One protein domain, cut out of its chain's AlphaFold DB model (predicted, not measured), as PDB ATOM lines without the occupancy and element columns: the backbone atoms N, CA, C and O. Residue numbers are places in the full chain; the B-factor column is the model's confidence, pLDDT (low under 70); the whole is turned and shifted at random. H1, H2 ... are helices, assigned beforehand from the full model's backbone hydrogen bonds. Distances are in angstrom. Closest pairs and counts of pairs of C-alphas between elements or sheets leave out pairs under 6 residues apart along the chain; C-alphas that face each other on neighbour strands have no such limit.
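AT A GLANCE: This is residues 11 to 96 of the 98 residues of an uncharacterized protein of Acidobacteria bacterium (UniProt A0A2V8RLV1). Two long helices, H1 and H2, make a lopsided V: they meet where H1 begins, spread apart toward the other end, and the last part of H2 runs on past the meeting point. The long link between them swings out beyond H1, folds back into the mouth of the V around residue 46, then loops out again before H2; residues 33 to 40, 55 to 60 and 87 to 96 stick out. The printed part has 86 residues, with H1 then H2 along it, no named strand, and the class all helix. It is only just loose, close to extended, with a radius of gyration of the C-alphas of 17.6 A, and flat, spanning 59 by 33 by 15 A.

IN THESE COORDINATES: Find C-alpha 11 at (201.995, 202.225, 231.542); from there H1, residues 11 to 34, runs 34.5 A to C-alpha 34 at (234.893, 209.683, 224.415). After residues 35 to 64, H2, residues 65 to 96, runs 46.5 A to C-alpha 96 at (189.057, 218.089, 240.215).

HOW THE PARTS SIT: Look at Gly 13 and Gly 82: their C-alphas, the closest of H1 and H2, are 3.8 A apart. The helices touch, H1 with residues 11 to 21 alone and H2 with residues 74 to 86 alone. They run opposite ways at a steep tilt of 43 degrees and form a helical hairpin. In H1 every O i to N i+4 pair is within hydrogen-bond range; in H2 26 of 28 are.

THE WHOLE: The two C-alphas farthest apart are those of Pro 59 and Lys 96, at 59.6 A. The printed part has no cut, and its link from H1 to H2, 30 residues, is long. Read the B-factor column for the model's confidence: the mean pLDDT of the printed part is 73.1, and it is under 70 at residues 32 to 45, residue 47, residues 50 to 67 and residues 93 to 96.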
ATOM      1  N   TRP A  11     201.144 202.467 232.709       91.12
ATOM      2  CA  TRP A  11     201.995 202.225 231.542       91.12
ATOM      3  C   TRP A  11     202.830 203.439 231.145       91.12
ATOM      4  O   TRP A  11     203.994 203.274 230.798       91.12
ATOM      5  N   ILE A  12     202.281 204.655 231.253       91.44
ATOM      6  CA  ILE A  12     203.047 205.888 231.028       91.44
ATOM      7  C   ILE A  12     204.230 205.959 232.000       91.44
ATOM      8  O   ILE A  12     205.360 206.167 231.566       91.44
ATOM      9  N   GLY A  13     204.002 205.734 233.298       88.12
ATOM     10  CA  GLY A  13     205.092 205.730 234.277       88.12
ATOM     11  C   GLY A  13     206.089 204.601 234.067       88.12
ATOM     12  O   GLY A  13     207.289 204.829 234.161       88.12
ATOM     13  N   PHE A  14     205.614 203.415 233.697       91.19
ATOM     14  CA  PHE A  14     206.475 202.282 233.388       91.19
ATOM     15  C   PHE A  14     207.407 202.574 232.202       91.19
ATOM     16  O   PHE A  14     208.616 202.388 232.310       91.19
ATOM     17  N   VAL A  15     206.868 203.095 231.095       93.44
ATOM     18  CA  VAL A  15     207.663 203.458 229.912       93.44
ATOM     19  C   VAL A  15     208.640 204.591 230.226       93.44
ATOM     20  O   VAL A  15     209.794 204.516 229.813       93.44
ATOM     21  N   LEU A  16     208.221 205.603 230.995       91.31
ATOM     22  CA  LEU A  16     209.116 206.676 231.442       91.31
ATOM     23  C   LEU A  16     210.264 206.143 232.309       91.31
ATOM     24  O   LEU A  16     211.399 206.577 232.135       91.31
ATOM     25  N   GLY A  17     209.994 205.182 233.196       88.44
ATOM     26  CA  GLY A  17     211.024 204.518 233.997       88.44
ATOM     27  C   GLY A  17     212.050 203.776 233.136       88.44
ATOM     28  O   GLY A  17     213.253 203.929 233.351       88.44
ATOM     29  N   ILE A  18     211.593 203.047 232.108       90.69
ATOM     30  CA  ILE A  18     212.487 202.370 231.155       90.69
ATOM     31  C   ILE A  18     213.319 203.400 230.391       90.69
ATOM     32  O   ILE A  18     214.538 203.264 230.308       90.69
ATOM     33  N   ALA A  19     212.675 204.434 229.846       91.12
ATOM     34  CA  ALA A  19     213.344 205.467 229.062       91.12
ATOM     35  C   ALA A  19     214.417 206.199 229.879       91.12
ATOM     36  O   ALA A  19     215.506 206.446 229.368       91.12
ATOM     37  N   LEU A  20     214.142 206.488 231.154       88.88
ATOM     38  CA  LEU A  20     215.100 207.115 232.060       88.88
ATOM     39  C   LEU A  20     216.346 206.242 232.249       88.88
ATOM     40  O   LEU A  20     217.465 206.731 232.126       88.88
ATOM     41  N   LEU A  21     216.167 204.947 232.513       85.81
ATOM     42  CA  LEU A  21     217.293 204.037 232.726       85.81
ATOM     43  C   LEU A  21     218.079 203.752 231.446       85.81
ATOM     44  O   LEU A  21     219.301 203.618 231.504       85.81
ATOM     45  N   LEU A  22     217.412 203.722 230.291       86.56
ATOM     46  CA  LEU A  22     218.089 203.689 228.996       86.56
ATOM     47  C   LEU A  22     218.909 204.960 228.766       86.56
ATOM     48  O   LEU A  22     220.056 204.859 228.347       86.56
ATOM     49  N   ALA A  23     218.364 206.139 229.077       86.31
ATOM     50  CA  ALA A  23     219.078 207.406 228.932       86.31
ATOM     51  C   ALA A  23     220.315 207.478 229.840       86.31
ATOM     52  O   ALA A  23     221.370 207.920 229.393       86.31
ATOM     53  N   VAL A  24     220.213 206.993 231.083       85.75
ATOM     54  CA  VAL A  24     221.355 206.906 232.009       85.75
ATOM     55  C   VAL A  24     222.435 205.972 231.461       85.75
ATOM     56  O   VAL A  24     223.600 206.357 231.412       85.75
ATOM     57  N   ASN A  25     222.059 204.778 230.992       82.44
ATOM     58  CA  ASN A  25     223.013 203.829 230.409       82.44
ATOM     59  C   ASN A  25     223.639 204.350 229.104       82.44
ATOM     60  O   ASN A  25     224.818 204.115 228.853       82.44
ATOM     61  N   LEU A  26     222.878 205.078 228.283       83.38
ATOM     62  CA  LEU A  26     223.390 205.690 227.058       83.38
ATOM     63  C   LEU A  26     224.371 206.828 227.365       83.38
ATOM     64  O   LEU A  26     225.396 206.938 226.703       83.38
ATOM     65  N   GLY A  27     224.083 207.652 228.375       81.44
ATOM     66  CA  GLY A  27     224.995 208.699 228.831       81.44
ATOM     67  C   GLY A  27     226.323 208.128 229.326       81.44
ATOM     68  O   GLY A  27     227.381 208.623 228.944       81.44
ATOM     69  N   ASP A  28     226.270 207.046 230.102       77.06
ATOM     70  CA  ASP A  28     227.469 206.341 230.564       77.06
ATOM     71  C   ASP A  28     228.271 205.749 229.390       77.06
ATOM     72  O   ASP A  28     229.490 205.894 229.326       77.06
ATOM     73  N   ALA A  29     227.582 205.185 228.390       73.31
ATOM     74  CA  ALA A  29     228.215 204.685 227.171       73.31
ATOM     75  C   ALA A  29     228.887 205.796 226.342       73.31
ATOM     76  O   ALA A  29     229.988 205.599 225.839       73.31
ATOM     77  N   ILE A  30     228.267 206.971 226.205       77.50
ATOM     78  CA  ILE A  30     228.861 208.101 225.469       77.50
ATOM     79  C   ILE A  30     230.151 208.571 226.154       77.50
ATOM     80  O   ILE A  30     231.177 208.720 225.495       77.50
ATOM     81  N   VAL A  31     230.130 208.728 227.482       72.75
ATOM     82  CA  VAL A  31     231.324 209.097 228.263       72.75
ATOM     83  C   VAL A  31     232.417 208.027 228.161       72.75
ATOM     84  O   VAL A  31     233.603 208.364 228.166       72.75
ATOM     85  N   TYR A  32     232.032 206.753 228.053       66.75
ATOM     86  CA  TYR A  32     232.958 205.649 227.814       66.75
ATOM     87  C   TYR A  32     233.651 205.766 226.446       66.75
ATOM     88  O   TYR A  32     234.875 205.686 226.381       66.75
ATOM     89  N   PHE A  33     232.905 206.011 225.363       67.56
ATOM     90  CA  PHE A  33     233.484 206.108 224.017       67.56
ATOM     91  C   PHE A  33     234.357 207.355 223.806       67.56
ATOM     92  O   PHE A  33     235.316 207.289 223.037       67.56
ATOM     93  N   ASP A  34     234.079 208.459 224.504       67.81
ATOM     94  CA  ASP A  34     234.893 209.683 224.415       67.81
ATOM     95  C   ASP A  34     236.266 209.548 225.095       67.81
ATOM     96  O   ASP A  34     237.221 210.252 224.748       67.81
ATOM     97  N   LYS A  35     236.420 208.625 226.051       63.25
ATOM     98  CA  LYS A  35     237.709 208.339 226.688       63.25
ATOM     99  C   LYS A  35     238.449 207.273 225.882       63.25
ATOM    100  O   LYS A  35     238.435 206.099 226.232       63.25
ATOM    101  N   LEU A  36     239.142 207.704 224.825       54.25
ATOM    102  CA  LEU A  36     240.125 206.918 224.059       54.25
ATOM    103  C   LEU A  36     241.283 206.434 224.956       54.25
ATOM    104  O   LEU A  36     242.398 206.948 224.901       54.25
ATOM    105  N   CYS A  37     241.034 205.445 225.805       62.12
ATOM    106  CA  CYS A  37     242.074 204.708 226.499       62.12
ATOM    107  C   CYS A  37     242.172 203.327 225.853       62.12
ATOM    108  O   CYS A  37     241.320 202.472 226.067       62.12
ATOM    109  N   PHE A  38     243.214 203.130 225.042       54.94
ATOM    110  CA  PHE A  38     243.449 201.901 224.275       54.94
ATOM    111  C   PHE A  38     243.650 200.643 225.149       54.94
ATOM    112  O   PHE A  38     243.538 199.545 224.623       54.94
ATOM    113  N   ASP A  39     243.886 200.804 226.461       53.34
ATOM    114  CA  ASP A  39     244.182 199.719 227.419       53.34
ATOM    115  C   ASP A  39     243.365 199.786 228.729       53.34
ATOM    116  O   ASP A  39     243.670 199.099 229.705       53.34
ATOM    117  N   CYS A  40     242.318 200.614 228.803       60.62
ATOM    118  CA  CYS A  40     241.494 200.672 230.011       60.62
ATOM    119  C   CYS A  40     240.348 199.650 229.941       60.62
ATOM    120  O   CYS A  40     239.386 199.855 229.205       60.62
ATOM    121  N   GLU A  41     240.379 198.615 230.789       58.09
ATOM    122  CA  GLU A  41     239.186 197.824 231.137       58.09
ATOM    123  C   GLU A  41     238.230 198.684 231.990       58.09
ATOM    124  O   GLU A  41     238.117 198.524 233.207       58.09
ATOM    125  N   GLN A  42     237.576 199.673 231.378       59.28
ATOM    126  CA  GLN A  42     236.536 200.452 232.047       59.28
ATOM    127  C   GLN A  42     235.193 199.735 231.912       59.28
ATOM    128  O   GLN A  42     234.662 199.536 230.824       59.28
ATOM    129  N   ALA A  43     234.641 199.335 233.051       64.31
ATOM    130  CA  ALA A  43     233.296 198.794 233.134       64.31
ATOM    131  C   ALA A  43     232.274 199.944 232.989       64.31
ATOM    132  O   ALA A  43     232.445 200.992 233.614       64.31
ATOM    133  N   PHE A  44     231.228 199.752 232.181       67.00
ATOM    134  CA  PHE A  44     230.162 200.735 231.925       67.00
ATOM    135  C   PHE A  44     228.789 200.107 232.179       67.00
ATOM    136  O   PHE A  44     228.602 198.920 231.932       67.00
ATOM    137  N   GLY A  45     227.813 200.870 232.650       67.50
ATOM    138  CA  GLY A  45     226.448 200.416 232.900       67.50
ATOM    139  C   GLY A  45     225.950 200.747 234.304       67.50
ATOM    140  O   GLY A  45     226.710 200.813 235.269       67.50
ATOM    141  N   PHE A  46     224.637 200.940 234.412       70.31
ATOM    142  CA  PHE A  46     223.954 201.311 235.645       70.31
ATOM    143  C   PHE A  46     222.642 200.522 235.820       70.31
ATOM    144  O   PHE A  46     221.861 200.424 234.862       70.31
ATOM    145  N   PRO A  47     222.322 200.038 237.039       69.88
ATOM    146  CA  PRO A  47     223.114 200.133 238.276       69.88
ATOM    147  C   PRO A  47     224.291 199.150 238.373       69.88
ATOM    148  O   PRO A  47     225.137 199.316 239.246       69.88
ATOM    149  N   PHE A  48     224.360 198.148 237.499       76.12
ATOM    150  CA  PHE A  48     225.458 197.189 237.435       76.12
ATOM    151  C   PHE A  48     226.275 197.427 236.169       76.12
ATOM    152  O   PHE A  48     225.714 197.547 235.074       76.12
ATOM    153  N   LYS A  49     227.601 197.466 236.290       71.81
ATOM    154  CA  LYS A  49     228.458 197.648 235.120       71.81
ATOM    155  C   LYS A  49     228.550 196.345 234.321       71.81
ATOM    156  O   LYS A  49     228.711 195.263 234.889       71.81
ATOM    157  N   LEU A  50     228.483 196.432 232.993       61.59
ATOM    158  CA  LEU A  50     228.963 195.387 232.098       61.59
ATOM    159  C   LEU A  50     230.419 195.102 232.488       61.59
ATOM    160  O   LEU A  50     231.234 196.017 232.530       61.59
ATOM    161  N   TYR A  51     230.715 193.840 232.797       57.91
ATOM    162  CA  TYR A  51     232.016 193.317 233.243       57.91
ATOM    163  C   TYR A  51     232.370 193.449 234.733       57.91
ATOM    164  O   TYR A  51     233.361 192.846 235.148       57.91
ATOM    165  N   GLU A  52     231.559 194.102 235.575       55.38
ATOM    166  CA  GLU A  52     231.726 193.928 237.025       55.38
ATOM    167  C   GLU A  52     231.224 192.539 237.437       55.38
ATOM    168  O   GLU A  52     230.058 192.183 237.261       55.38
ATOM    169  N   SER A  53     232.139 191.730 237.969       52.97
ATOM    170  CA  SER A  53     231.796 190.467 238.615       52.97
ATOM    171  C   SER A  53     231.324 190.766 240.032       52.97
ATOM    172  O   SER A  53     232.046 191.402 240.798       52.97
ATOM    173  N   GLY A  54     230.119 190.310 240.387       48.75
ATOM    174  CA  GLY A  54     229.670 190.311 241.772       48.75
ATOM    175  C   GLY A  54     230.683 189.536 242.609       48.75
ATOM    176  O   GLY A  54     230.833 188.322 242.468       48.75
ATOM    177  N   THR A  55     231.455 190.233 243.434       41.66
ATOM    178  CA  THR A  55     232.453 189.633 244.314       41.66
ATOM    179  C   THR A  55     231.752 188.863 245.429       41.66
ATOM    180  O   THR A  55     231.576 189.352 246.535       41.66
ATOM    181  N   PHE A  56     231.422 187.603 245.163       48.81
ATOM    182  CA  PHE A  56     231.484 186.559 246.177       48.81
ATOM    183  C   PHE A  56     232.526 185.543 245.709       48.81
ATOM    184  O   PHE A  56     232.310 184.790 244.767       48.81
ATOM    185  N   VAL A  57     233.716 185.649 246.314       43.25
ATOM    186  CA  VAL A  57     234.778 184.634 246.453       43.25
ATOM    187  C   VAL A  57     234.593 183.397 245.538       43.25
ATOM    188  O   VAL A  57     233.843 182.492 245.871       43.25
ATOM    189  N   ARG A  58     235.268 183.414 244.373       42.22
ATOM    190  CA  ARG A  58     235.420 182.406 243.276       42.22
ATOM    191  C   ARG A  58     235.177 180.902 243.608       42.22
ATOM    192  O   ARG A  58     235.402 180.532 244.754       42.22
ATOM    193  N   PRO A  59     234.982 179.972 242.617       52.38
ATOM    194  CA  PRO A  59     235.013 180.107 241.140       52.38
ATOM    195  C   PRO A  59     233.887 179.357 240.364       52.38
ATOM    196  O   PRO A  59     233.650 178.181 240.611       52.38
ATOM    197  N   LYS A  60     233.308 179.976 239.318       37.34
ATOM    198  CA  LYS A  60     232.959 179.400 237.980       37.34
ATOM    199  C   LYS A  60     231.805 180.177 237.323       37.34
ATOM    200  O   LYS A  60     230.658 179.764 237.329       37.34
ATOM    201  N   ARG A  61     232.198 181.324 236.757       41.62
ATOM    202  CA  ARG A  61     231.625 182.059 235.613       41.62
ATOM    203  C   ARG A  61     230.136 181.836 235.301       41.62
ATOM    204  O   ARG A  61     229.787 180.916 234.569       41.62
ATOM    205  N   ILE A  62     229.327 182.831 235.654       45.88
ATOM    206  CA  ILE A  62     228.165 183.242 234.862       45.88
ATOM    207  C   ILE A  62     228.460 184.672 234.387       45.88
ATOM    208  O   ILE A  62     228.395 185.621 235.153       45.88
ATOM    209  N   ILE A  63     228.834 184.834 233.116       49.69
ATOM    210  CA  ILE A  63     229.214 186.127 232.497       49.69
ATOM    211  C   ILE A  63     227.954 186.995 232.199       49.69
ATOM    212  O   ILE A  63     227.978 187.917 231.397       49.69
ATOM    213  N   TRP A  64     226.823 186.708 232.855       49.09
ATOM    214  CA  TRP A  64     225.506 187.303 232.580       49.09
ATOM    215  C   TRP A  64     225.012 188.311 233.642       49.09
ATOM    216  O   TRP A  64     223.954 188.911 233.453       49.09
ATOM    217  N   GLU A  65     225.733 188.520 234.752       60.12
ATOM    218  CA  GLU A  65     225.149 189.159 235.949       60.12
ATOM    219  C   GLU A  65     224.844 190.660 235.815       60.12
ATOM    220  O   GLU A  65     223.811 191.105 236.314       60.12
ATOM    221  N   GLY A  66     225.643 191.434 235.075       62.53
ATOM    222  CA  GLY A  66     225.381 192.870 234.895       62.53
ATOM    223  C   GLY A  66     224.135 193.153 234.048       62.53
ATOM    224  O   GLY A  66     223.283 193.953 234.425       62.53
ATOM    225  N   VAL A  67     223.970 192.447 232.924       69.00
ATOM    226  CA  VAL A  67     222.841 192.665 232.001       69.00
ATOM    227  C   VAL A  67     221.525 192.172 232.605       69.00
ATOM    228  O   VAL A  67     220.521 192.880 232.538       69.00
ATOM    229  N   LEU A  68     221.521 190.993 233.237       75.06
ATOM    230  CA  LEU A  68     220.328 190.480 233.919       75.06
ATOM    231  C   LEU A  68     219.988 191.305 235.161       75.06
ATOM    232  O   LEU A  68     218.813 191.595 235.386       75.06
ATOM    233  N   GLY A  69     220.997 191.736 235.923       75.62
ATOM    234  CA  GLY A  69     220.824 192.650 237.049       75.62
ATOM    235  C   GLY A  69     220.224 193.982 236.607       75.62
ATOM    236  O   GLY A  69     219.257 194.450 237.207       75.62
ATOM    237  N   ASN A  70     220.713 194.552 235.504       80.56
ATOM    238  CA  ASN A  70     220.169 195.781 234.932       80.56
ATOM    239  C   ASN A  70     218.743 195.582 234.419       80.56
ATOM    240  O   ASN A  70     217.895 196.433 234.671       80.56
ATOM    241  N   ALA A  71     218.431 194.461 233.764       82.06
ATOM    242  CA  ALA A  71     217.074 194.161 233.308       82.06
ATOM    243  C   ALA A  71     216.088 194.001 234.480       82.06
ATOM    244  O   ALA A  71     214.977 194.540 234.442       82.06
ATOM    245  N   ALA A  72     216.505 193.309 235.545       85.38
ATOM    246  CA  ALA A  72     215.711 193.132 236.757       85.38
ATOM    247  C   ALA A  72     215.507 194.461 237.500       85.38
ATOM    248  O   ALA A  72     214.371 194.823 237.812       85.38
ATOM    249  N   ALA A  73     216.582 195.226 237.721       85.25
ATOM    250  CA  ALA A  73     216.524 196.539 238.355       85.25
ATOM    251  C   ALA A  73     215.674 197.520 237.536       85.25
ATOM    252  O   ALA A  73     214.834 198.223 238.095       85.25
ATOM    253  N   THR A  74     215.820 197.507 236.210       88.19
ATOM    254  CA  THR A  74     215.018 198.332 235.301       88.19
ATOM    255  C   THR A  74     213.547 197.985 235.398       88.19
ATOM    256  O   THR A  74     212.717 198.872 235.568       88.19
ATOM    257  N   SER A  75     213.210 196.698 235.374       89.12
ATOM    258  CA  SER A  75     211.824 196.256 235.521       89.12
ATOM    259  C   SER A  75     211.236 196.693 236.865       89.12
ATOM    260  O   SER A  75     210.127 197.225 236.907       89.12
ATOM    261  N   ALA A  76     211.987 196.536 237.959       90.31
ATOM    262  CA  ALA A  76     211.551 196.923 239.297       90.31
ATOM    263  C   ALA A  76     211.331 198.440 239.428       90.31
ATOM    264  O   ALA A  76     210.261 198.870 239.866       90.31
ATOM    265  N   ILE A  77     212.298 199.256 238.998       90.25
ATOM    266  CA  ILE A  77     212.211 200.724 239.045       90.25
ATOM    267  C   ILE A  77     211.052 201.220 238.177       90.25
ATOM    268  O   ILE A  77     210.270 202.061 238.619       90.25
ATOM    269  N   SER A  78     210.880 200.661 236.979       90.44
ATOM    270  CA  SER A  78     209.780 201.025 236.084       90.44
ATOM    271  C   SER A  78     208.414 200.661 236.659       90.44
ATOM    272  O   SER A  78     207.472 201.444 236.535       90.44
ATOM    273  N   ILE A  79     208.282 199.523 237.349       92.75
ATOM    274  CA  ILE A  79     207.044 199.173 238.065       92.75
ATOM    275  C   ILE A  79     206.757 200.200 239.166       92.75
ATOM    276  O   ILE A  79     205.624 200.678 239.270       92.75
ATOM    277  N   VAL A  80     207.765 200.579 239.959       92.75
ATOM    278  CA  VAL A  80     207.621 201.594 241.017       92.75
ATOM    279  C   VAL A  80     207.205 202.943 240.430       92.75
ATOM    280  O   VAL A  80     206.273 203.565 240.939       92.75
ATOM    281  N   PHE A  81     207.818 203.368 239.324       90.19
ATOM    282  CA  PHE A  81     207.439 204.586 238.608       90.19
ATOM    283  C   PHE A  81     206.001 204.527 238.081       90.19
ATOM    284  O   PHE A  81     205.231 205.470 238.273       90.19
ATOM    285  N   GLY A  82     205.602 203.410 237.468       89.19
ATOM    286  CA  GLY A  82     204.229 203.183 237.019       89.19
ATOM    287  C   GLY A  82     203.218 203.307 238.159       89.19
ATOM    288  O   GLY A  82     202.202 203.994 238.027       89.19
ATOM    289  N   LEU A  83     203.511 202.699 239.312       91.88
ATOM    290  CA  LEU A  83     202.673 202.813 240.507       91.88
ATOM    291  C   LEU A  83     202.630 204.252 241.034       91.88
ATOM    292  O   LEU A  83     201.544 204.755 241.324       91.88
ATOM    293  N   ALA A  84     203.772 204.939 241.113       91.19
ATOM    294  CA  ALA A  84     203.849 206.319 241.581       91.19
ATOM    295  C   ALA A  84     202.988 207.257 240.723       91.19
ATOM    296  O   ALA A  84     202.154 207.988 241.259       91.19
ATOM    297  N   ILE A  85     203.108 207.189 239.392       90.94
ATOM    298  CA  ILE A  85     202.292 208.009 238.482       90.94
ATOM    299  C   ILE A  85     200.810 207.649 238.593       90.94
ATOM    300  O   ILE A  85     199.964 208.547 238.613       90.94
ATOM    301  N   TYR A  86     200.469 206.364 238.704       90.69
ATOM    302  CA  TYR A  86     199.088 205.939 238.924       90.69
ATOM    303  C   TYR A  86     198.495 206.569 240.195       90.69
ATOM    304  O   TYR A  86     197.431 207.192 240.131       90.69
ATOM    305  N   PHE A  87     199.193 206.476 241.332       90.69
ATOM    306  CA  PHE A  87     198.728 207.039 242.602       90.69
ATOM    307  C   PHE A  87     198.668 208.567 242.592       90.69
ATOM    308  O   PHE A  87     197.710 209.140 243.113       90.69
ATOM    309  N   LEU A  88     199.639 209.237 241.967       89.31
ATOM    310  CA  LEU A  88     199.607 210.688 241.792       89.31
ATOM    311  C   LEU A  88     198.391 211.100 240.958       89.31
ATOM    312  O   LEU A  88     197.625 211.969 241.371       89.31
ATOM    313  N   THR A  89     198.151 210.423 239.835       87.19
ATOM    314  CA  THR A  89     197.010 210.718 238.959       87.19
ATOM    315  C   THR A  89     195.680 210.515 239.686       87.19
ATOM    316  O   THR A  89     194.789 211.348 239.560       87.19
ATOM    317  N   GLN A  90     195.548 209.463 240.498       85.12
ATOM    318  CA  GLN A  90     194.361 209.238 241.333       85.12
ATOM    319  C   GLN A  90     194.175 210.352 242.371       85.12
ATOM    320  O   GLN A  90     193.092 210.923 242.490       85.12
ATOM    321  N   LYS A  91     195.244 210.722 243.090       84.12
ATOM    322  CA  LYS A  91     195.207 211.754 244.137       84.12
ATOM    323  C   LYS A  91     194.836 213.137 243.592       84.12
ATOM    324  O   LYS A  91     194.088 213.863 244.244       84.12
ATOM    325  N   PHE A  92     195.353 213.511 242.421       79.56
ATOM    326  CA  PHE A  92     195.065 214.806 241.796       79.56
ATOM    327  C   PHE A  92     193.779 214.796 240.960       79.56
ATOM    328  O   PHE A  92     193.069 215.798 240.939       79.56
ATOM    329  N   GLY A  93     193.425 213.668 240.338       66.88
ATOM    330  CA  GLY A  93     192.162 213.498 239.618       66.88
ATOM    331  C   GLY A  93     190.945 213.623 240.535       66.88
ATOM    332  O   GLY A  93     189.985 214.304 240.181       66.88
ATOM    333  N   ASN A  94     191.023 213.083 241.757       59.25
ATOM    334  CA  ASN A  94     189.952 213.209 242.753       59.25
ATOM    335  C   ASN A  94     189.751 214.639 243.278       59.25
ATOM    336  O   ASN A  94     188.683 214.957 243.790       59.25
ATOM    337  N   LYS A  95     190.752 215.522 243.155       57.78
ATOM    338  CA  LYS A  95     190.611 216.932 243.555       57.78
ATOM    339  C   LYS A  95     189.866 217.783 242.528       57.78
ATOM    340  O   LYS A  95     189.445 218.874 242.875       57.78
ATOM    341  N   LYS A  96     189.710 217.316 241.286       51.72
ATOM    342  CA  LYS A  96     189.057 218.089 240.215       51.72
ATOM    343  C   LYS A  96     187.522 217.995 240.227       51.72
ATOM    344  O   LYS A  96     186.886 218.665 239.426       51.72
TER     345      LYS A  96